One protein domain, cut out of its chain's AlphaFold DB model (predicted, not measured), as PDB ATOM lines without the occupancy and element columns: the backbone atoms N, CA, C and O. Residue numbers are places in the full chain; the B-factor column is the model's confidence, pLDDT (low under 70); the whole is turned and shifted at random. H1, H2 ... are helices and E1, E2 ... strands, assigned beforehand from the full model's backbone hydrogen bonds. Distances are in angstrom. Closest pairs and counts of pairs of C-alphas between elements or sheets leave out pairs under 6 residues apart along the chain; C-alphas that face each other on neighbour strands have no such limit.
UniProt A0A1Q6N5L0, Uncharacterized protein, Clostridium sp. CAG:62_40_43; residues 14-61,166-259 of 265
ATOM      1  N   GLU A  14      57.211  -4.641  16.831       90.56
ATOM      2  CA  GLU A  14      57.778  -4.658  18.179       90.56
ATOM      3  C   GLU A  14      59.185  -4.044  18.211       90.56
ATOM      4  O   GLU A  14      59.484  -3.189  19.049       90.56
ATOM      5  N   ALA A  15      60.023  -4.406  17.237       90.50
ATOM      6  CA  ALA A  15      61.347  -3.822  17.068       90.50
ATOM      7  C   ALA A  15      61.293  -2.327  16.708       90.50
ATOM      8  O   ALA A  15      62.130  -1.559  17.173       90.50
ATOM      9  N   GLN A  16      60.303  -1.891  15.924       90.38
ATOM     10  CA  GLN A  16      60.099  -0.473  15.626       90.38
ATOM     11  C   GLN A  16      59.758   0.322  16.892       90.38
ATOM     12  O   GLN A  16      60.290   1.409  17.098       90.38
ATOM     13  N   ILE A  17      58.914  -0.219  17.777       90.44
ATOM     14  CA  ILE A  17      58.607   0.424  19.066       90.44
ATOM     15  C   ILE A  17      59.874   0.507  19.923       90.44
ATOM     16  O   ILE A  17      60.144   1.555  20.507       90.44
ATOM     17  N   ALA A  18      60.675  -0.562  19.971       89.94
ATOM     18  CA  ALA A  18      61.952  -0.553  20.681       89.94
ATOM     19  C   ALA A  18      62.910   0.510  20.115       89.94
ATOM     20  O   ALA A  18      63.470   1.292  20.875       89.94
ATOM     21  N   GLU A  19      63.055   0.604  18.793       89.06
ATOM     22  CA  GLU A  19      63.846   1.647  18.128       89.06
ATOM     23  C   GLU A  19      63.359   3.056  18.492       89.06
ATOM     24  O   GLU A  19      64.164   3.922  18.837       89.06
ATOM     25  N   MET A  20      62.044   3.285  18.456       87.69
ATOM     26  CA  MET A  20      61.437   4.560  18.841       87.69
ATOM     27  C   MET A  20      61.717   4.914  20.304       87.69
ATOM     28  O   MET A  20      61.934   6.084  20.601       87.69
ATOM     29  N   ILE A  21      61.718   3.923  21.200       85.62
ATOM     30  CA  ILE A  21      62.148   4.087  22.593       85.62
ATOM     31  C   ILE A  21      63.614   4.519  22.636       85.62
ATOM     32  O   ILE A  21      63.939   5.499  23.292       85.62
ATOM     33  N   GLY A  22      64.492   3.840  21.897       81.44
ATOM     34  CA  GLY A  22      65.927   4.122  21.880       81.44
ATOM     35  C   GLY A  22      66.321   5.505  21.366       81.44
ATOM     36  O   GLY A  22      67.347   6.043  21.779       81.44
ATOM     37  N   ARG A  23      65.513   6.077  20.469       80.69
ATOM     38  CA  ARG A  23      65.694   7.441  19.948       80.69
ATOM     39  C   ARG A  23      65.096   8.523  20.848       80.69
ATOM     40  O   ARG A  23      65.369   9.698  20.619       80.69
ATOM     41  N   ASP A  24      64.284   8.162  21.842       79.69
ATOM     42  CA  ASP A  24      63.750   9.131  22.798       79.69
ATOM     43  C   ASP A  24      64.911   9.802  23.543       79.69
ATOM     44  O   ASP A  24      65.826   9.144  24.040       79.69
ATOM     45  N   GLU A  25      64.868  11.126  23.662       71.69
ATOM     46  CA  GLU A  25      65.896  11.915  24.345       71.69
ATOM     47  C   GLU A  25      66.111  11.473  25.807       71.69
ATOM     48  O   GLU A  25      67.195  11.650  26.369       71.69
ATOM     49  N   LYS A  26      65.098  10.867  26.441       70.50
ATOM     50  CA  LYS A  26      65.181  10.270  27.785       70.50
ATOM     51  C   LYS A  26      65.928   8.937  27.792       70.50
ATOM     52  O   LYS A  26      66.486   8.574  28.827       70.50
ATOM     53  N   SER A  27      65.929   8.223  26.668       66.44
ATOM     54  CA  SER A  27      66.634   6.954  26.459       66.44
ATOM     55  C   SER A  27      68.105   7.135  26.100       66.44
ATOM     56  O   SER A  27      68.754   6.143  25.776       66.44
ATOM     57  N   ASN A  28      68.622   8.369  26.124       59.97
ATOM     58  CA  ASN A  28      69.945   8.751  25.636       59.97
ATOM     59  C   ASN A  28      71.095   8.158  26.474       59.97
ATOM     60  O   ASN A  28      71.833   8.868  27.159       59.97
ATOM     61  N   ASP A  29      71.215   6.834  26.436       67.19
ATOM     62  CA  ASP A  29      72.235   6.069  27.111       67.19
ATOM     63  C   ASP A  29      72.663   4.833  26.309       67.19
ATOM     64  O   ASP A  29      71.930   4.250  25.506       67.19
ATOM     65  N   TYR A  30      73.898   4.417  26.561       73.62
ATOM     66  CA  TYR A  30      74.626   3.403  25.809       73.62
ATOM     67  C   TYR A  30      73.982   2.019  25.841       73.62
ATOM     68  O   TYR A  30      74.185   1.250  24.904       73.62
ATOM     69  N   ARG A  31      73.221   1.692  26.894       81.69
ATOM     70  CA  ARG A  31      72.665   0.347  27.089       81.69
ATOM     71  C   ARG A  31      71.641  -0.013  26.011       81.69
ATOM     72  O   ARG A  31      71.621  -1.153  25.571       81.69
ATOM     73  N   PHE A  32      70.841   0.943  25.526       85.62
ATOM     74  CA  PHE A  32      69.914   0.656  24.426       85.62
ATOM     75  C   PHE A  32      70.669   0.329  23.134       85.62
ATOM     76  O   PHE A  32      70.447  -0.726  22.547       85.62
ATOM     77  N   TYR A  33      71.588   1.206  22.710       84.44
ATOM     78  CA  TYR A  33      72.377   0.988  21.493       84.44
ATOM     79  C   TYR A  33      73.180  -0.303  21.569       84.44
ATOM     80  O   TYR A  33      73.226  -1.052  20.602       84.44
ATOM     81  N   HIS A  34      73.756  -0.596  22.732       83.69
ATOM     82  CA  HIS A  34      74.423  -1.857  23.019       83.69
ATOM     83  C   HIS A  34      73.516  -3.053  22.741       83.69
ATOM     84  O   HIS A  34      73.846  -3.837  21.855       83.69
ATOM     85  N   LEU A  35      72.353  -3.131  23.392       83.81
ATOM     86  CA  LEU A  35      71.417  -4.248  23.252       83.81
ATOM     87  C   LEU A  35      70.844  -4.374  21.837       83.81
ATOM     88  O   LEU A  35      70.750  -5.473  21.297       83.81
ATOM     89  N   PHE A  36      70.436  -3.251  21.243       87.62
ATOM     90  CA  PHE A  36      69.695  -3.225  19.984       87.62
ATOM     91  C   PHE A  36      70.605  -3.319  18.749       87.62
ATOM     92  O   PHE A  36      70.134  -3.637  17.660       87.62
ATOM     93  N   SER A  37      71.918  -3.109  18.915       86.75
ATOM     94  CA  SER A  37      72.923  -3.246  17.849       86.75
ATOM     95  C   SER A  37      73.215  -4.688  17.424       86.75
ATOM     96  O   SER A  37      74.041  -4.890  16.539       86.75
ATOM     97  N   SER A  38      72.552  -5.688  18.005       85.69
ATOM     98  CA  SER A  38      72.775  -7.112  17.731       85.69
ATOM     99  C   SER A  38      71.526  -7.787  17.164       85.69
ATOM    100  O   SER A  38      70.398  -7.383  17.451       85.69
ATOM    101  N   LEU A  39      71.713  -8.858  16.386       91.00
ATOM    102  CA  LEU A  39      70.614  -9.713  15.933       91.00
ATOM    103  C   LEU A  39      70.414 -10.896  16.877       91.00
ATOM    104  O   LEU A  39      71.370 -11.548  17.295       91.00
ATOM    105  N   VAL A  40      69.153 -11.229  17.141       90.31
ATOM    106  CA  VAL A  40      68.751 -12.431  17.871       90.31
ATOM    107  C   VAL A  40      68.277 -13.477  16.868       90.31
ATOM    108  O   VAL A  40      67.434 -13.197  16.014       90.31
ATOM    109  N   PHE A  41      68.794 -14.702  16.976       90.56
ATOM    110  CA  PHE A  41      68.277 -15.832  16.207       90.56
ATOM    111  C   PHE A  41      67.143 -16.529  16.964       90.56
ATOM    112  O   PHE A  41      67.366 -17.258  17.934       90.56
ATOM    113  N   ASP A  42      65.914 -16.353  16.487       88.81
ATOM    114  CA  ASP A  42      64.754 -17.078  16.986       88.81
ATOM    115  C   ASP A  42      64.819 -18.538  16.516       88.81
ATOM    116  O   ASP A  42      64.635 -18.859  15.340       88.81
ATOM    117  N   LYS A  43      65.080 -19.460  17.447       86.62
ATOM    118  CA  LYS A  43      65.210 -20.893  17.142       86.62
ATOM    119  C   LYS A  43      63.892 -21.535  16.705       86.62
ATOM    120  O   LYS A  43      63.933 -22.505  15.941       86.62
ATOM    121  N   THR A  44      62.763 -21.016  17.181       86.06
ATOM    122  CA  THR A  44      61.419 -21.537  16.919       86.06
ATOM    123  C   THR A  44      60.985 -21.152  15.512       86.06
ATOM    124  O   THR A  44      60.696 -22.024  14.688       86.06
ATOM    125  N   LYS A  45      61.034 -19.854  15.197       83.94
ATOM    126  CA  LYS A  45      60.686 -19.312  13.877       83.94
ATOM    127  C   LYS A  45      61.791 -19.546  12.838       83.94
ATOM    128  O   LYS A  45      61.509 -19.638  11.636       83.94
ATOM    129  N   LYS A  46      63.019 -19.809  13.304       85.31
ATOM    130  CA  LYS A  46      64.253 -19.988  12.518       85.31
ATOM    131  C   LYS A  46      64.592 -18.726  11.732       85.31
ATOM    132  O   LYS A  46      64.862 -18.814  10.533       85.31
ATOM    133  N   GLU A  47      64.554 -17.585  12.410       87.38
ATOM    134  CA  GLU A  47      64.744 -16.271  11.801       87.38
ATOM    135  C   GLU A  47      65.577 -15.309  12.629       87.38
ATOM    136  O   GLU A  47      65.751 -15.497  13.830       87.38
ATOM    137  N   LEU A  48      66.124 -14.306  11.948       90.88
ATOM    138  CA  LEU A  48      66.771 -13.172  12.584       90.88
ATOM    139  C   LEU A  48      65.710 -12.147  12.922       90.88
ATOM    140  O   LEU A  48      64.851 -11.835  12.101       90.88
ATOM    141  N   ARG A  49      65.826 -11.595  14.117       91.38
ATOM    142  CA  ARG A  49      65.033 -10.466  14.565       91.38
ATOM    143  C   ARG A  49      65.893  -9.548  15.412       91.38
ATOM    144  O   ARG A  49      66.951  -9.938  15.907       91.38
ATOM    145  N   PHE A  50      65.398  -8.344  15.610       92.19
ATOM    146  CA  PHE A  50      65.892  -7.477  16.664       92.19
ATOM    147  C   PHE A  50      65.422  -7.961  18.038       92.19
ATOM    148  O   PHE A  50      64.517  -8.809  18.127       92.19
ATOM    149  N   PRO A  51      66.006  -7.411  19.113       90.12
ATOM    150  CA  PRO A  51      65.442  -7.554  20.436       90.12
ATOM    151  C   PRO A  51      63.982  -7.088  20.495       90.12
ATOM    152  O   PRO A  51      63.621  -6.060  19.922       90.12
ATOM    153  N   ILE A  52      63.151  -7.857  21.189       88.19
ATOM    154  CA  ILE A  52      61.729  -7.566  21.401       88.19
ATOM    155  C   ILE A  52      61.515  -6.749  22.684       88.19
ATOM    156  O   ILE A  52      62.399  -6.695  23.544       88.19
ATOM    157  N   LEU A  53      60.339  -6.137  22.878       89.19
ATOM    158  CA  LEU A  53      60.067  -5.269  24.038       89.19
ATOM    159  C   LEU A  53      60.245  -6.006  25.364       89.19
ATOM    160  O   LEU A  53      60.663  -5.413  26.358       89.19
ATOM    161  N   ARG A  54      59.964  -7.313  25.380       88.62
ATOM    162  CA  ARG A  54      60.233  -8.162  26.542       88.62
ATOM    163  C   ARG A  54      61.720  -8.195  26.908       88.62
ATOM    164  O   ARG A  54      62.036  -8.051  28.081       88.62
ATOM    165  N   GLU A  55      62.611  -8.359  25.935       90.19
ATOM    166  CA  GLU A  55      64.062  -8.406  26.170       90.19
ATOM    167  C   GLU A  55      64.587  -7.025  26.597       90.19
ATOM    168  O   GLU A  55      65.414  -6.921  27.503       90.19
ATOM    169  N   ILE A  56      64.034  -5.947  26.026       88.00
ATOM    170  CA  ILE A  56      64.323  -4.570  26.457       88.00
ATOM    171  C   ILE A  56      63.885  -4.340  27.911       88.00
ATOM    172  O   ILE A  56      64.630  -3.747  28.693       88.00
ATOM    173  N   TRP A  57      62.717  -4.841  28.314       87.94
ATOM    174  CA  TRP A  57      62.272  -4.784  29.707       87.94
ATOM    175  C   TRP A  57      63.166  -5.616  30.638       87.94
ATOM    176  O   TRP A  57      63.597  -5.113  31.675       87.94
ATOM    177  N   GLU A  58      63.492  -6.857  30.266       89.75
ATOM    178  CA  GLU A  58      64.361  -7.743  31.056       89.75
ATOM    179  C   GLU A  58      65.770  -7.151  31.254       89.75
ATOM    180  O   GLU A  58      66.397  -7.382  32.286       89.75
ATOM    181  N   SER A  59      66.237  -6.313  30.322       85.31
ATOM    182  CA  SER A  59      67.506  -5.577  30.439       85.31
ATOM    183  C   SER A  59      67.470  -4.353  31.371       85.31
ATOM    184  O   SER A  59      68.506  -3.746  31.658       85.31
ATOM    185  N   GLY A  60      66.279  -3.942  31.819       86.94
ATOM    186  CA  GLY A  60      66.079  -2.765  32.664       86.94
ATOM    187  C   GLY A  60      66.146  -1.418  31.937       86.94
ATOM    188  O   GLY A  60      66.139  -0.387  32.608       86.94
ATOM    189  N   VAL A  61      66.204  -1.394  30.599       86.25
ATOM    190  CA  VAL A  61      66.131  -0.152  29.798       86.25
ATOM    191  C   VAL A  61      64.744   0.488  29.879       86.25
ATOM    192  O   VAL A  61      64.622   1.710  29.965       86.25
ATOM    193  N   THR A 166      71.841   6.182  33.696       69.69
ATOM    194  CA  THR A 166      72.975   7.062  33.978       69.69
ATOM    195  C   THR A 166      74.202   6.203  34.211       69.69
ATOM    196  O   THR A 166      74.203   5.371  35.118       69.69
ATOM    197  N   GLY A 167      75.267   6.421  33.449       71.12
ATOM    198  CA  GLY A 167      76.507   5.679  33.624       71.12
ATOM    199  C   GLY A 167      77.540   6.023  32.562       71.12
ATOM    200  O   GLY A 167      77.265   6.749  31.609       71.12
ATOM    201  N   LYS A 168      78.756   5.509  32.743       79.75
ATOM    202  CA  LYS A 168      79.743   5.458  31.662       79.75
ATOM    203  C   LYS A 168      79.538   4.161  30.892       79.75
ATOM    204  O   LYS A 168      79.198   3.149  31.496       79.75
ATOM    205  N   VAL A 169      79.807   4.194  29.591       85.69
ATOM    206  CA  VAL A 169      79.789   2.982  28.770       85.69
ATOM    207  C   VAL A 169      80.862   2.021  29.273       85.69
ATOM    208  O   VAL A 169      82.047   2.368  29.277       85.69
ATOM    209  N   ASP A 170      80.458   0.823  29.688       86.31
ATOM    210  CA  ASP A 170      81.397  -0.230  30.059       86.31
ATOM    211  C   ASP A 170      81.930  -0.906  28.789       86.31
ATOM    212  O   ASP A 170      81.240  -1.662  28.107       86.31
ATOM    213  N   ARG A 171      83.194  -0.625  28.464       88.56
ATOM    214  CA  ARG A 171      83.852  -1.161  27.266       88.56
ATOM    215  C   ARG A 171      83.938  -2.689  27.285       88.56
ATOM    216  O   ARG A 171      83.879  -3.304  26.222       88.56
ATOM    217  N   LYS A 172      84.076  -3.296  28.470       88.44
ATOM    218  CA  LYS A 172      84.118  -4.751  28.628       88.44
ATOM    219  C   LYS A 172      82.748  -5.351  28.324       88.44
ATOM    220  O   LYS A 172      82.675  -6.301  27.554       88.44
ATOM    221  N   GLU A 173      81.681  -4.750  28.845       87.56
ATOM    222  CA  GLU A 173      80.303  -5.187  28.578       87.56
ATOM    223  C   GLU A 173      79.942  -5.077  27.086       87.56
ATOM    224  O   GLU A 173      79.311  -5.979  26.528       87.56
ATOM    225  N   VAL A 174      80.365  -4.002  26.405       88.56
ATOM    226  CA  VAL A 174      80.141  -3.860  24.956       88.56
ATOM    227  C   VAL A 174      80.887  -4.940  24.176       88.56
ATOM    228  O   VAL A 174      80.293  -5.584  23.310       88.56
ATOM    229  N   ARG A 175      82.160  -5.185  24.513       89.06
ATOM    230  CA  ARG A 175      82.973  -6.228  23.875       89.06
ATOM    231  C   ARG A 175      82.353  -7.615  24.060       89.06
ATOM    232  O   ARG A 175      82.123  -8.306  23.073       89.06
ATOM    233  N   GLU A 176      82.039  -7.994  25.298       88.75
ATOM    234  CA  GLU A 176      81.438  -9.296  25.613       88.75
ATOM    235  C   GLU A 176      80.090  -9.480  24.907       88.75
ATOM    236  O   GLU A 176      79.801 -10.553  24.381       88.75
ATOM    237  N   HIS A 177      79.263  -8.436  24.838       88.44
ATOM    238  CA  HIS A 177      77.982  -8.513  24.139       88.44
ATOM    239  C   HIS A 177      78.143  -8.730  22.636       88.44
ATOM    240  O   HIS A 177      77.507  -9.627  22.089       88.44
ATOM    241  N   TRP A 178      79.007  -7.958  21.971       89.44
ATOM    242  CA  TRP A 178      79.263  -8.132  20.538       89.44
ATOM    243  C   TRP A 178      79.849  -9.508  20.242       89.44
ATOM    244  O   TRP A 178      79.474 -10.146  19.259       89.44
ATOM    245  N   GLU A 179      80.704 -10.018  21.128       87.75
ATOM    246  CA  GLU A 179      81.218 -11.372  20.998       87.75
ATOM    247  C   GLU A 179      80.120 -12.437  21.145       87.75
ATOM    248  O   GLU A 179      80.063 -13.393  20.368       87.75
ATOM    249  N   ASN A 180      79.210 -12.258  22.097       88.69
ATOM    250  CA  ASN A 180      78.121 -13.199  22.350       88.69
ATOM    251  C   ASN A 180      76.987 -13.113  21.312       88.69
ATOM    252  O   ASN A 180      76.257 -14.084  21.126       88.69
ATOM    253  N   ALA A 181      76.858 -11.991  20.601       89.12
ATOM    254  CA  ALA A 181      75.873 -11.774  19.539       89.12
ATOM    255  C   ALA A 181      76.217 -12.471  18.204       89.12
ATOM    256  O   ALA A 181      75.448 -12.409  17.234       89.12
ATOM    257  N   LYS A 182      77.375 -13.138  18.117       89.44
ATOM    258  CA  LYS A 182      77.791 -13.898  16.932       89.44
ATOM    259  C   LYS A 182      76.840 -15.070  16.671       89.44
ATOM    260  O   LYS A 182      76.559 -15.882  17.548       89.44
ATOM    261  N   LEU A 183      76.425 -15.222  15.415       91.19
ATOM    262  CA  LEU A 183      75.634 -16.374  14.979       91.19
ATOM    263  C   LEU A 183      76.529 -17.590  14.756       91.19
ATOM    264  O   LEU A 183      77.522 -17.525  14.023       91.19
ATOM    265  N   SER A 184      76.131 -18.741  15.291       90.69
ATOM    266  CA  SER A 184      76.805 -20.004  15.000       90.69
ATOM    267  C   SER A 184      76.670 -20.392  13.523       90.69
ATOM    268  O   SER A 184      75.716 -20.023  12.829       90.69
ATOM    269  N   PHE A 185      77.591 -21.231  13.042       89.50
ATOM    270  CA  PHE A 185      77.551 -21.775  11.678       89.50
ATOM    271  C   PHE A 185      76.189 -22.403  11.320       89.50
ATOM    272  O   PHE A 185      75.673 -22.238  10.212       89.50
ATOM    273  N   TRP A 186      75.572 -23.110  12.270       89.94
ATOM    274  CA  TRP A 186      74.281 -23.762  12.061       89.94
ATOM    275  C   TRP A 186      73.124 -22.770  11.951       89.94
ATOM    276  O   TRP A 186      72.194 -23.012  11.181       89.94
ATOM    277  N   GLU A 187      73.168 -21.667  12.694       90.56
ATOM    278  CA  GLU A 187      72.163 -20.600  12.634       90.56
ATOM    279  C   GLU A 187      72.260 -19.850  11.310       90.56
ATOM    280  O   GLU A 187      71.252 -19.704  10.617       90.56
ATOM    281  N   GLN A 188      73.477 -19.519  10.869       88.75
ATOM    282  CA  GLN A 188      73.715 -18.929   9.549       88.75
ATOM    283  C   GLN A 188      73.155 -19.822   8.430       88.75
ATOM    284  O   GLN A 188      72.409 -19.363   7.563       88.75
ATOM    285  N   ARG A 189      73.419 -21.135   8.482       87.75
ATOM    286  CA  ARG A 189      72.889 -22.088   7.494       87.75
ATOM    287  C   ARG A 189      71.361 -22.179   7.512       87.75
ATOM    288  O   ARG A 189      70.764 -22.446   6.468       87.75
ATOM    289  N   LYS A 190      70.718 -21.995   8.669       87.88
ATOM    290  CA  LYS A 190      69.250 -21.948   8.779       87.88
ATOM    291  C   LYS A 190      68.688 -20.668   8.163       87.88
ATOM    292  O   LYS A 190      67.720 -20.774   7.415       87.88
ATOM    293  N   CYS A 191      69.322 -19.518   8.397       83.94
ATOM    294  CA  CYS A 191      68.924 -18.239   7.799       83.94
ATOM    295  C   CYS A 191      68.913 -18.321   6.267       83.94
ATOM    296  O   CYS A 191      67.941 -17.936   5.628       83.94
ATOM    297  N   MET A 192      69.926 -18.957   5.671       81.88
ATOM    298  CA  MET A 192      70.018 -19.137   4.213       81.88
ATOM    299  C   MET A 192      68.879 -19.964   3.584       81.88
ATOM    300  O   MET A 192      68.765 -20.002   2.362       81.88
ATOM    301  N   ARG A 193      68.040 -20.646   4.379       76.94
ATOM    302  CA  ARG A 193      66.907 -21.453   3.882       76.94
ATOM    303  C   ARG A 193      65.583 -20.681   3.811       76.94
ATOM    304  O   ARG A 193      64.680 -21.142   3.121       76.94
ATOM    305  N   LYS A 194      65.454 -19.546   4.509       66.50
ATOM    306  CA  LYS A 194      64.265 -18.674   4.527       66.50
ATOM    307  C   LYS A 194      64.715 -17.257   4.176       66.50
ATOM    308  O   LYS A 194      65.247 -16.560   5.025       66.50
ATOM    309  N   VAL A 195      64.591 -16.864   2.911       59.75
ATOM    310  CA  VAL A 195      65.357 -15.717   2.386       59.75
ATOM    311  C   VAL A 195      64.669 -14.367   2.606       59.75
ATOM    312  O   VAL A 195      65.357 -13.382   2.843       59.75
ATOM    313  N   THR A 196      63.339 -14.297   2.525       61.94
ATOM    314  CA  THR A 196      62.671 -13.036   2.161       61.94
ATOM    315  C   THR A 196      62.741 -11.943   3.228       61.94
ATOM    316  O   THR A 196      63.051 -10.810   2.879       61.94
ATOM    317  N   ASP A 197      62.564 -12.268   4.511       72.88
ATOM    318  CA  ASP A 197      62.572 -11.240   5.566       72.88
ATOM    319  C   ASP A 197      63.959 -11.010   6.186       72.88
ATOM    320  O   ASP A 197      64.235  -9.936   6.716       72.88
ATOM    321  N   MET A 198      64.890 -11.964   6.055       85.94
ATOM    322  CA  MET A 198      66.221 -11.864   6.682       85.94
ATOM    323  C   MET A 198      67.080 -10.768   6.067       85.94
ATOM    324  O   MET A 198      67.853 -10.116   6.761       85.94
ATOM    325  N   GLU A 199      66.994 -10.595   4.747       87.69
ATOM    326  CA  GLU A 199      67.788  -9.582   4.051       87.69
ATOM    327  C   GLU A 199      67.354  -8.178   4.441       87.69
ATOM    328  O   GLU A 199      68.208  -7.305   4.609       87.69
ATOM    329  N   LYS A 200      66.044  -8.002   4.629       88.38
ATOM    330  CA  LYS A 200      65.457  -6.783   5.164       88.38
ATOM    331  C   LYS A 200      65.954  -6.544   6.588       88.38
ATOM    332  O   LYS A 200      66.574  -5.517   6.824       88.38
ATOM    333  N   VAL A 201      65.801  -7.520   7.489       90.94
ATOM    334  CA  VAL A 201      66.280  -7.425   8.884       90.94
ATOM    335  C   VAL A 201      67.769  -7.067   8.957       90.94
ATOM    336  O   VAL A 201      68.150  -6.196   9.728       90.94
ATOM    337  N   LEU A 202      68.621  -7.683   8.131       92.12
ATOM    338  CA  LEU A 202      70.055  -7.371   8.086       92.12
ATOM    339  C   LEU A 202      70.347  -5.960   7.566       92.12
ATOM    340  O   LEU A 202      71.273  -5.317   8.056       92.12
ATOM    341  N   GLY A 203      69.593  -5.487   6.572       91.94
ATOM    342  CA  GLY A 203      69.707  -4.113   6.081       91.94
ATOM    343  C   GLY A 203      69.311  -3.103   7.156       91.94
ATOM    344  O   GLY A 203      70.061  -2.174   7.431       91.94
ATOM    345  N   GLU A 204      68.182  -3.332   7.825       93.19
ATOM    346  CA  GLU A 204      67.734  -2.495   8.940       93.19
ATOM    347  C   GLU A 204      68.731  -2.535  10.110       93.19
ATOM    348  O   GLU A 204      69.005  -1.511  10.734       93.19
ATOM    349  N   TRP A 205      69.333  -3.701  10.369       93.88
ATOM    350  CA  TRP A 205      70.309  -3.874  11.445       93.88
ATOM    351  C   TRP A 205      71.548  -3.047  11.187       93.88
ATOM    352  O   TRP A 205      72.059  -2.414  12.104       93.88
ATOM    353  N   PHE A 206      72.003  -3.012   9.938       94.38
ATOM    354  CA  PHE A 206      73.155  -2.213   9.569       94.38
ATOM    355  C   PHE A 206      72.932  -0.729   9.882       94.38
ATOM    356  O   PHE A 206      73.832  -0.087  10.415       94.38
ATOM    357  N   VAL A 207      71.718  -0.211   9.656       92.50
ATOM    358  CA  VAL A 207      71.370   1.176  10.004       92.50
ATOM    359  C   VAL A 207      71.385   1.400  11.521       92.50
ATOM    360  O   VAL A 207      71.998   2.363  11.984       92.50
ATOM    361  N   VAL A 208      70.794   0.495  12.320       92.00
ATOM    362  CA  VAL A 208      70.913   0.549  13.797       92.00
ATOM    363  C   VAL A 208      72.377   0.560  14.218       92.00
ATOM    364  O   VAL A 208      72.800   1.357  15.055       92.00
ATOM    365  N   PHE A 209      73.148  -0.360  13.648       93.12
ATOM    366  CA  PHE A 209      74.527  -0.606  14.011       93.12
ATOM    367  C   PHE A 209      75.402   0.607  13.693       93.12
ATOM    368  O   PHE A 209      76.233   0.982  14.510       93.12
ATOM    369  N   GLN A 210      75.171   1.290  12.570       92.12
ATOM    370  CA  GLN A 210      75.828   2.557  12.236       92.12
ATOM    371  C   GLN A 210      75.592   3.640  13.294       92.12
ATOM    372  O   GLN A 210      76.538   4.325  13.700       92.12
ATOM    373  N   ASN A 211      74.355   3.774  13.773       89.56
ATOM    374  CA  ASN A 211      74.021   4.738  14.820       89.56
ATOM    375  C   ASN A 211      74.706   4.374  16.140       89.56
ATOM    376  O   ASN A 211      75.316   5.234  16.773       89.56
ATOM    377  N   ALA A 212      74.688   3.092  16.513       90.12
ATOM    378  CA  ALA A 212      75.397   2.600  17.690       90.12
ATOM    379  C   ALA A 212      76.911   2.842  17.583       90.12
ATOM    380  O   ALA A 212      77.533   3.299  18.541       90.12
ATOM    381  N   VAL A 213      77.503   2.597  16.408       92.06
ATOM    382  CA  VAL A 213      78.928   2.830  16.157       92.06
ATOM    383  C   VAL A 213      79.285   4.301  16.331       92.06
ATOM    384  O   VAL A 213      80.242   4.621  17.033       92.06
ATOM    385  N   SER A 214      78.492   5.188  15.732       90.06
ATOM    386  CA  SER A 214      78.687   6.636  15.825       90.06
ATOM    387  C   SER A 214      78.586   7.106  17.276       90.06
ATOM    388  O   SER A 214      79.493   7.766  17.779       90.06
ATOM    389  N   TYR A 215      77.553   6.654  17.990       88.50
ATOM    390  CA  TYR A 215      77.361   6.954  19.405       88.50
ATOM    391  C   TYR A 215      78.547   6.484  20.266       88.50
ATOM    392  O   TYR A 215      79.097   7.240  21.065       88.50
ATOM    393  N   PHE A 216      78.999   5.239  20.105       89.06
ATOM    394  CA  PHE A 216      80.142   4.710  20.853       89.06
ATOM    395  C   PHE A 216      81.460   5.422  20.506       89.06
ATOM    396  O   PHE A 216      82.292   5.615  21.397       89.06
ATOM    397  N   ALA A 217      81.654   5.853  19.258       90.25
ATOM    398  CA  ALA A 217      82.800   6.672  18.869       90.25
ATOM    399  C   ALA A 217      82.775   8.044  19.567       90.25
ATOM    400  O   ALA A 217      83.773   8.436  20.170       90.25
ATOM    401  N   GLU A 218      81.625   8.726  19.592       89.38
ATOM    402  CA  GLU A 218      81.443   9.996  20.317       89.38
ATOM    403  C   GLU A 218      81.709   9.862  21.823       89.38
ATOM    404  O   GLU A 218      82.244  10.773  22.454       89.38
ATOM    405  N   LYS A 219      81.374   8.708  22.415       87.75
ATOM    406  CA  LYS A 219      81.670   8.399  23.825       87.75
ATOM    407  C   LYS A 219      83.107   7.921  24.068       87.75
ATOM    408  O   LYS A 219      83.443   7.589  25.206       87.75
ATOM    409  N   GLY A 220      83.955   7.868  23.038       88.88
ATOM    410  CA  GLY A 220      85.343   7.413  23.146       88.88
ATOM    411  C   GLY A 220      85.465   5.944  23.559       88.88
ATOM    412  O   GLY A 220      86.391   5.580  24.281       88.88
ATOM    413  N   VAL A 221      84.495   5.110  23.182       89.62
ATOM    414  CA  VAL A 221      84.494   3.657  23.427       89.62
ATOM    415  C   VAL A 221      85.278   2.929  22.341       89.62
ATOM    416  O   VAL A 221      85.907   1.910  22.624       89.62
ATOM    417  N   MET A 222      85.254   3.464  21.118       89.12
ATOM    418  CA  MET A 222      85.951   2.892  19.971       89.12
ATOM    419  C   MET A 222      87.233   3.633  19.637       89.12
ATOM    420  O   MET A 222      87.283   4.862  19.667       89.12
ATOM    421  N   ASN A 223      88.234   2.863  19.229       85.94
ATOM    422  CA  ASN A 223      89.498   3.395  18.727       85.94
ATOM    423  C   ASN A 223      89.526   3.498  17.201       85.94
ATOM    424  O   ASN A 223      90.278   4.294  16.645       85.94
ATOM    425  N   GLN A 224      88.724   2.680  16.526       89.75
ATOM    426  CA  GLN A 224      88.571   2.680  15.080       89.75
ATOM    427  C   GLN A 224      87.168   2.193  14.714       89.75
ATOM    428  O   GLN A 224      86.540   1.453  15.473       89.75
ATOM    429  N   SER A 225      86.680   2.611  13.548       91.19
ATOM    430  CA  SER A 225      85.381   2.169  13.043       91.19
ATOM    431  C   SER A 225      85.452   0.709  12.568       91.19
ATOM    432  O   SER A 225      86.357   0.382  11.796       91.19
ATOM    433  N   PRO A 226      84.484  -0.157  12.930       93.25
ATOM    434  CA  PRO A 226      84.351  -1.492  12.343       93.25
ATOM    435  C   PRO A 226      83.852  -1.471  10.888       93.25
ATOM    436  O   PRO A 226      83.888  -2.497  10.201       93.25
ATOM    437  N   LEU A 227      83.338  -0.321  10.436       94.62
ATOM    438  CA  LEU A 227      82.667  -0.148   9.153       94.62
ATOM    439  C   LEU A 227      83.615   0.400   8.092       94.62
ATOM    440  O   LEU A 227      84.291   1.407   8.316       94.62
ATOM    441  N   VAL A 228      83.589  -0.220   6.914       93.94
ATOM    442  CA  VAL A 228      84.320   0.212   5.713       93.94
ATOM    443  C   VAL A 228      83.353   0.578   4.587       93.94
ATOM    444  O   VAL A 228      82.192   0.178   4.602       93.94
ATOM    445  N   GLN A 229      83.823   1.312   3.572       91.50
ATOM    446  CA  GLN A 229      82.975   1.808   2.476       91.50
ATOM    447  C   GLN A 229      82.168   0.700   1.774       91.50
ATOM    448  O   GLN A 229      80.993   0.894   1.469       91.50
ATOM    449  N   SER A 230      82.760  -0.482   1.576       92.12
ATOM    450  CA  SER A 230      82.080  -1.619   0.939       92.12
ATOM    451  C   SER A 230      80.894  -2.163   1.743       92.12
ATOM    452  O   SER A 230      80.043  -2.845   1.176       92.12
ATOM    453  N   ASP A 231      80.816  -1.884   3.048       94.25
ATOM    454  CA  ASP A 231      79.690  -2.315   3.883       94.25
ATOM    455  C   ASP A 231      78.423  -1.539   3.534       94.25
ATOM    456  O   ASP A 231      77.354  -2.130   3.399       94.25
ATOM    457  N   TYR A 232      78.556  -0.232   3.301       92.19
ATOM    458  CA  TYR A 232      77.445   0.626   2.901       92.19
ATOM    459  C   TYR A 232      76.800   0.101   1.620       92.19
ATOM    460  O   TYR A 232      75.592  -0.100   1.587       92.19
ATOM    461  N   GLU A 233      77.614  -0.216   0.611       91.06
ATOM    462  CA  GLU A 233      77.150  -0.785  -0.659       91.06
ATOM    463  C   GLU A 233      76.514  -2.170  -0.479       91.06
ATOM    464  O   GLU A 233      75.474  -2.468  -1.071       91.06
ATOM    465  N   LEU A 234      77.118  -3.032   0.347       92.69
ATOM    466  CA  LEU A 234      76.624  -4.388   0.580       92.69
ATOM    467  C   LEU A 234      75.245  -4.385   1.253       92.69
ATOM    468  O   LEU A 234      74.369  -5.151   0.843       92.69
ATOM    469  N   PHE A 235      75.056  -3.561   2.286       91.00
ATOM    470  CA  PHE A 235      73.832  -3.541   3.088       91.00
ATOM    471  C   PHE A 235      72.735  -2.642   2.505       91.00
ATOM    472  O   PHE A 235      71.563  -2.960   2.707       91.00
ATOM    473  N   SER A 236      73.076  -1.615   1.715       85.00
ATOM    474  CA  SER A 236      72.089  -0.797   0.992       85.00
ATOM    475  C   SER A 236      71.509  -1.495  -0.239       85.00
ATOM    476  O   SER A 236      70.482  -1.069  -0.764       85.00
ATOM    477  N   CYS A 237      72.165  -2.542  -0.748       75.38
ATOM    478  CA  CYS A 237      71.705  -3.225  -1.947       75.38
ATOM    479  C   CYS A 237      70.487  -4.120  -1.660       75.38
ATOM    480  O   CYS A 237      70.554  -5.045  -0.840       75.38
ATOM    481  N   GLU A 238      69.407  -3.899  -2.417       69.06
ATOM    482  CA  GLU A 238      68.217  -4.765  -2.461       69.06
ATOM    483  C   GLU A 238      68.489  -6.121  -3.139       69.06
ATOM    484  O   GLU A 238      67.657  -7.027  -3.097       69.06
ATOM    485  N   SER A 239      69.656  -6.292  -3.775       66.06
ATOM    486  CA  SER A 239      70.028  -7.568  -4.388       66.06
ATOM    487  C   SER A 239      70.214  -8.670  -3.340       66.06
ATOM    488  O   SER A 239      70.770  -8.445  -2.257       66.06
ATOM    489  N   LYS A 240      69.786  -9.889  -3.698       68.56
ATOM    490  CA  LYS A 240      69.804 -11.054  -2.808       68.56
ATOM    491  C   LYS A 240      71.225 -11.545  -2.519       68.56
ATOM    492  O   LYS A 240      71.745 -12.422  -3.207       68.56
ATOM    493  N   ASN A 241      71.873 -10.959  -1.516       84.88
ATOM    494  CA  ASN A 241      73.238 -11.260  -1.084       84.88
ATOM    495  C   ASN A 241      73.308 -11.680   0.398       84.88
ATOM    496  O   ASN A 241      74.332 -11.469   1.054       84.88
ATOM    497  N   LEU A 242      72.251 -12.314   0.922       87.94
ATOM    498  CA  LEU A 242      72.133 -12.782   2.311       87.94
ATOM    499  C   LEU A 242      73.406 -13.445   2.859       87.94
ATOM    500  O   LEU A 242      73.858 -13.108   3.948       87.94
ATOM    501  N   GLY A 243      74.029 -14.344   2.090       89.62
ATOM    502  CA  GLY A 243      75.240 -15.047   2.523       89.62
ATOM    503  C   GLY A 243      76.434 -14.118   2.755       89.62
ATOM    504  O   GLY A 243      77.162 -14.286   3.731       89.62
ATOM    505  N   LYS A 244      76.616 -13.104   1.898       91.69
ATOM    506  CA  LYS A 244      77.672 -12.095   2.070       91.69
ATOM    507  C   LYS A 244      77.368 -11.181   3.256       91.69
ATOM    508  O   LYS A 244      78.266 -10.940   4.055       91.69
ATOM    509  N   LYS A 245      76.112 -10.737   3.403       92.81
ATOM    510  CA  LYS A 245      75.654  -9.907   4.534       92.81
ATOM    511  C   LYS A 245      75.877 -10.621   5.875       92.81
ATOM    512  O   LYS A 245      76.478 -10.051   6.777       92.81
ATOM    513  N   LEU A 246      75.486 -11.894   5.977       92.69
ATOM    514  CA  LEU A 246      75.693 -12.727   7.171       92.69
ATOM    515  C   LEU A 246      77.167 -12.944   7.500       92.69
ATOM    516  O   LEU A 246      77.565 -12.838   8.662       92.69
ATOM    517  N   LYS A 247      77.977 -13.249   6.479       92.88
ATOM    518  CA  LYS A 247      79.419 -13.407   6.659       92.88
ATOM    519  C   LYS A 247      80.021 -12.114   7.208       92.88
ATOM    520  O   LYS A 247      80.729 -12.161   8.210       92.88
ATOM    521  N   ARG A 248      79.670 -10.971   6.610       94.44
ATOM    522  CA  ARG A 248      80.177  -9.666   7.035       94.44
ATOM    523  C   ARG A 248      79.716  -9.281   8.444       94.44
ATOM    524  O   ARG A 248      80.543  -8.832   9.228       94.44
ATOM    525  N   TYR A 249      78.452  -9.530   8.795       94.62
ATOM    526  CA  TYR A 249      77.938  -9.387  10.166       94.62
ATOM    527  C   TYR A 249      78.815 -10.151  11.172       94.62
ATOM    528  O   TYR A 249      79.290  -9.581  12.153       94.62
ATOM    529  N   CYS A 250      79.097 -11.429  10.902       93.38
ATOM    530  CA  CYS A 250      79.892 -12.254  11.813       93.38
ATOM    531  C   CYS A 250      81.355 -11.803  11.889       93.38
ATOM    532  O   CYS A 250      81.944 -11.863  12.965       93.38
ATOM    533  N   GLU A 251      81.947 -11.365  10.775       93.69
ATOM    534  CA  GLU A 251      83.307 -10.812  10.737       93.69
ATOM    535  C   GLU A 251      83.417  -9.541  11.593       93.69
ATOM    536  O   GLU A 251      84.336  -9.437  12.404       93.69
ATOM    537  N   ILE A 252      82.455  -8.614  11.480       93.62
ATOM    538  CA  ILE A 252      82.402  -7.397  12.306       93.62
ATOM    539  C   ILE A 252      82.373  -7.764  13.793       93.62
ATOM    540  O   ILE A 252      83.220  -7.314  14.556       93.62
ATOM    541  N   LEU A 253      81.448  -8.631  14.209       92.12
ATOM    542  CA  LEU A 253      81.324  -9.003  15.620       92.12
ATOM    543  C   LEU A 253      82.496  -9.854  16.138       92.12
ATOM    544  O   LEU A 253      82.808  -9.831  17.327       92.12
ATOM    545  N   SER A 254      83.173 -10.608  15.266       89.81
ATOM    546  CA  SER A 254      84.339 -11.417  15.653       89.81
ATOM    547  C   SER A 254      85.546 -10.575  16.033       89.81
ATOM    548  O   SER A 254      86.308 -10.990  16.903       89.81
ATOM    549  N   ASN A 255      85.669  -9.398  15.426       90.88
ATOM    550  CA  ASN A 255      86.792  -8.488  15.610       90.88
ATOM    551  C   ASN A 255      86.473  -7.369  16.617       90.88
ATOM    552  O   ASN A 255      87.181  -6.370  16.672       90.88
ATOM    553  N   ALA A 256      85.419  -7.516  17.434       89.25
ATOM    554  CA  ALA A 256      85.073  -6.552  18.482       89.25
ATOM    555  C   ALA A 256      86.267  -6.131  19.379       89.25
ATOM    556  O   ALA A 256      86.373  -4.932  19.664       89.25
ATOM    557  N   PRO A 257      87.200  -7.034  19.769       87.94
ATOM    558  CA  PRO A 257      88.416  -6.657  20.499       87.94
ATOM    559  C   PRO A 257      89.298  -5.623  19.792       87.94
ATOM    560  O   PRO A 257      89.900  -4.787  20.463       87.94
ATOM    561  N   ASP A 258      89.338  -5.642  18.459       90.19
ATOM    562  CA  ASP A 258      90.172  -4.739  17.659       90.19
ATOM    563  C   ASP A 258      89.588  -3.318  17.603       90.19
ATOM    564  O   ASP A 258      90.295  -2.354  17.302       90.19
ATOM    565  N   TYR A 259      88.287  -3.169  17.863       91.00
ATOM    566  CA  TYR A 259      87.573  -1.893  17.764       91.00
ATOM    567  C   TYR A 259      87.375  -1.232  19.131       91.00
ATOM    568  O   TYR A 259      87.470  -0.007  19.250       91.00
TER     569      TYR A 259
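What this domain is: This is residues 14 to 61 and 166 to 259 of the 265 residues of an uncharacterized protein of Clostridium sp. CAG:62_40_43 (UniProt A0A1Q6N5L0). One long helix, H6, runs through the middle of the domain, with H2 packed on its residues 208 to 216 and H7 and H8 packed on its earlier part. The small strand hairpin E1 E2 lies beside residues 197 to 205 of H6, with H5 near it, while H1 and H3 pack on each other and H9 packs on H4. The printed part has 142 residues, with nine named helices and two named strands in the order H1 H2 E1 E2 H3 H4 H5 H6 H7 H8 H9; the sheet E1 - E2 is antiparallel and the class is mostly helix. The whole is compact, with a radius of gyration of the C-alphas of 14.6 A and spans of 42 by 32 by 24 A.

How they stand to each other: H1, residues 14 to 22, and H2, residues 30 to 36, form a helical hairpin and only just touch, with 3 pairs of C-alphas within 8 A, the closest being Gly 22 and Phe 32 at 5.9 A. The antiparallel hairpin of E1, residues 40 to 42, and E2, residues 47 to 49, has N 40 and O 49 within hydrogen-bond range at 2.8 A. H3, residues 53 to 58, touches H1 at a steep tilt of 60 degrees, closest at the C-alphas of Ala 18 and Leu 53, 6.1 A. H4, residues 171 to 180, only just touches H2, with 3 pairs within 8 A, the closest C-alphas being His 34 and Val 174 at 6.4 A. H5, residues 185 to 191, has its C-alpha of Cys 191 6.1 A from that of Glu 47 in E2. H6, residues 196 to 218, touches H2 with residues 208 to 216 alone, opposite ways at a shallow tilt of 11 degrees; the closest C-alphas are Tyr 33 and Ala 212, 5.1 A. H7, residues 229 to 236, forms a helical hairpin with H6, closest at the C-alphas of Gly 203 and Phe 235, 5.1 A. H8, residues 242 to 254, touches H6 at a shallow tilt of 29 degrees, closest at Glu 199 and Leu 242, whose C-alphas are 5.7 A apart. H9, residues 256 to 259, touches H4, closest at the C-alphas of Arg 175 and Ala 256, 5.8 A. Every O i to N i+4 pair is within hydrogen-bond range in H1, H2, H3, H4, H5 and H8, against 18 of 19 in H6 and 3 of 4 in H7; H9 is too short for such a pair.

Where its parts are: H1 begins at C-alpha 14, (57.778, -4.658, 18.179). H6 is 34.8 A long from C-alpha 196 to C-alpha 218, H8 18.1 A and H4 14.2 A. H9 ends at C-alpha 259, (87.573, -1.893, 17.764).

The domain as a whole: Residues 62 to 165 are not printed, and C-alphas 61 and 166 are 10.8 A apart across this cut. Of the links printed whole, none is long. The mean pLDDT of the printed part is 86.7; residues 27 to 29, 166, 194 to 196 and 238 to 240 are under 70.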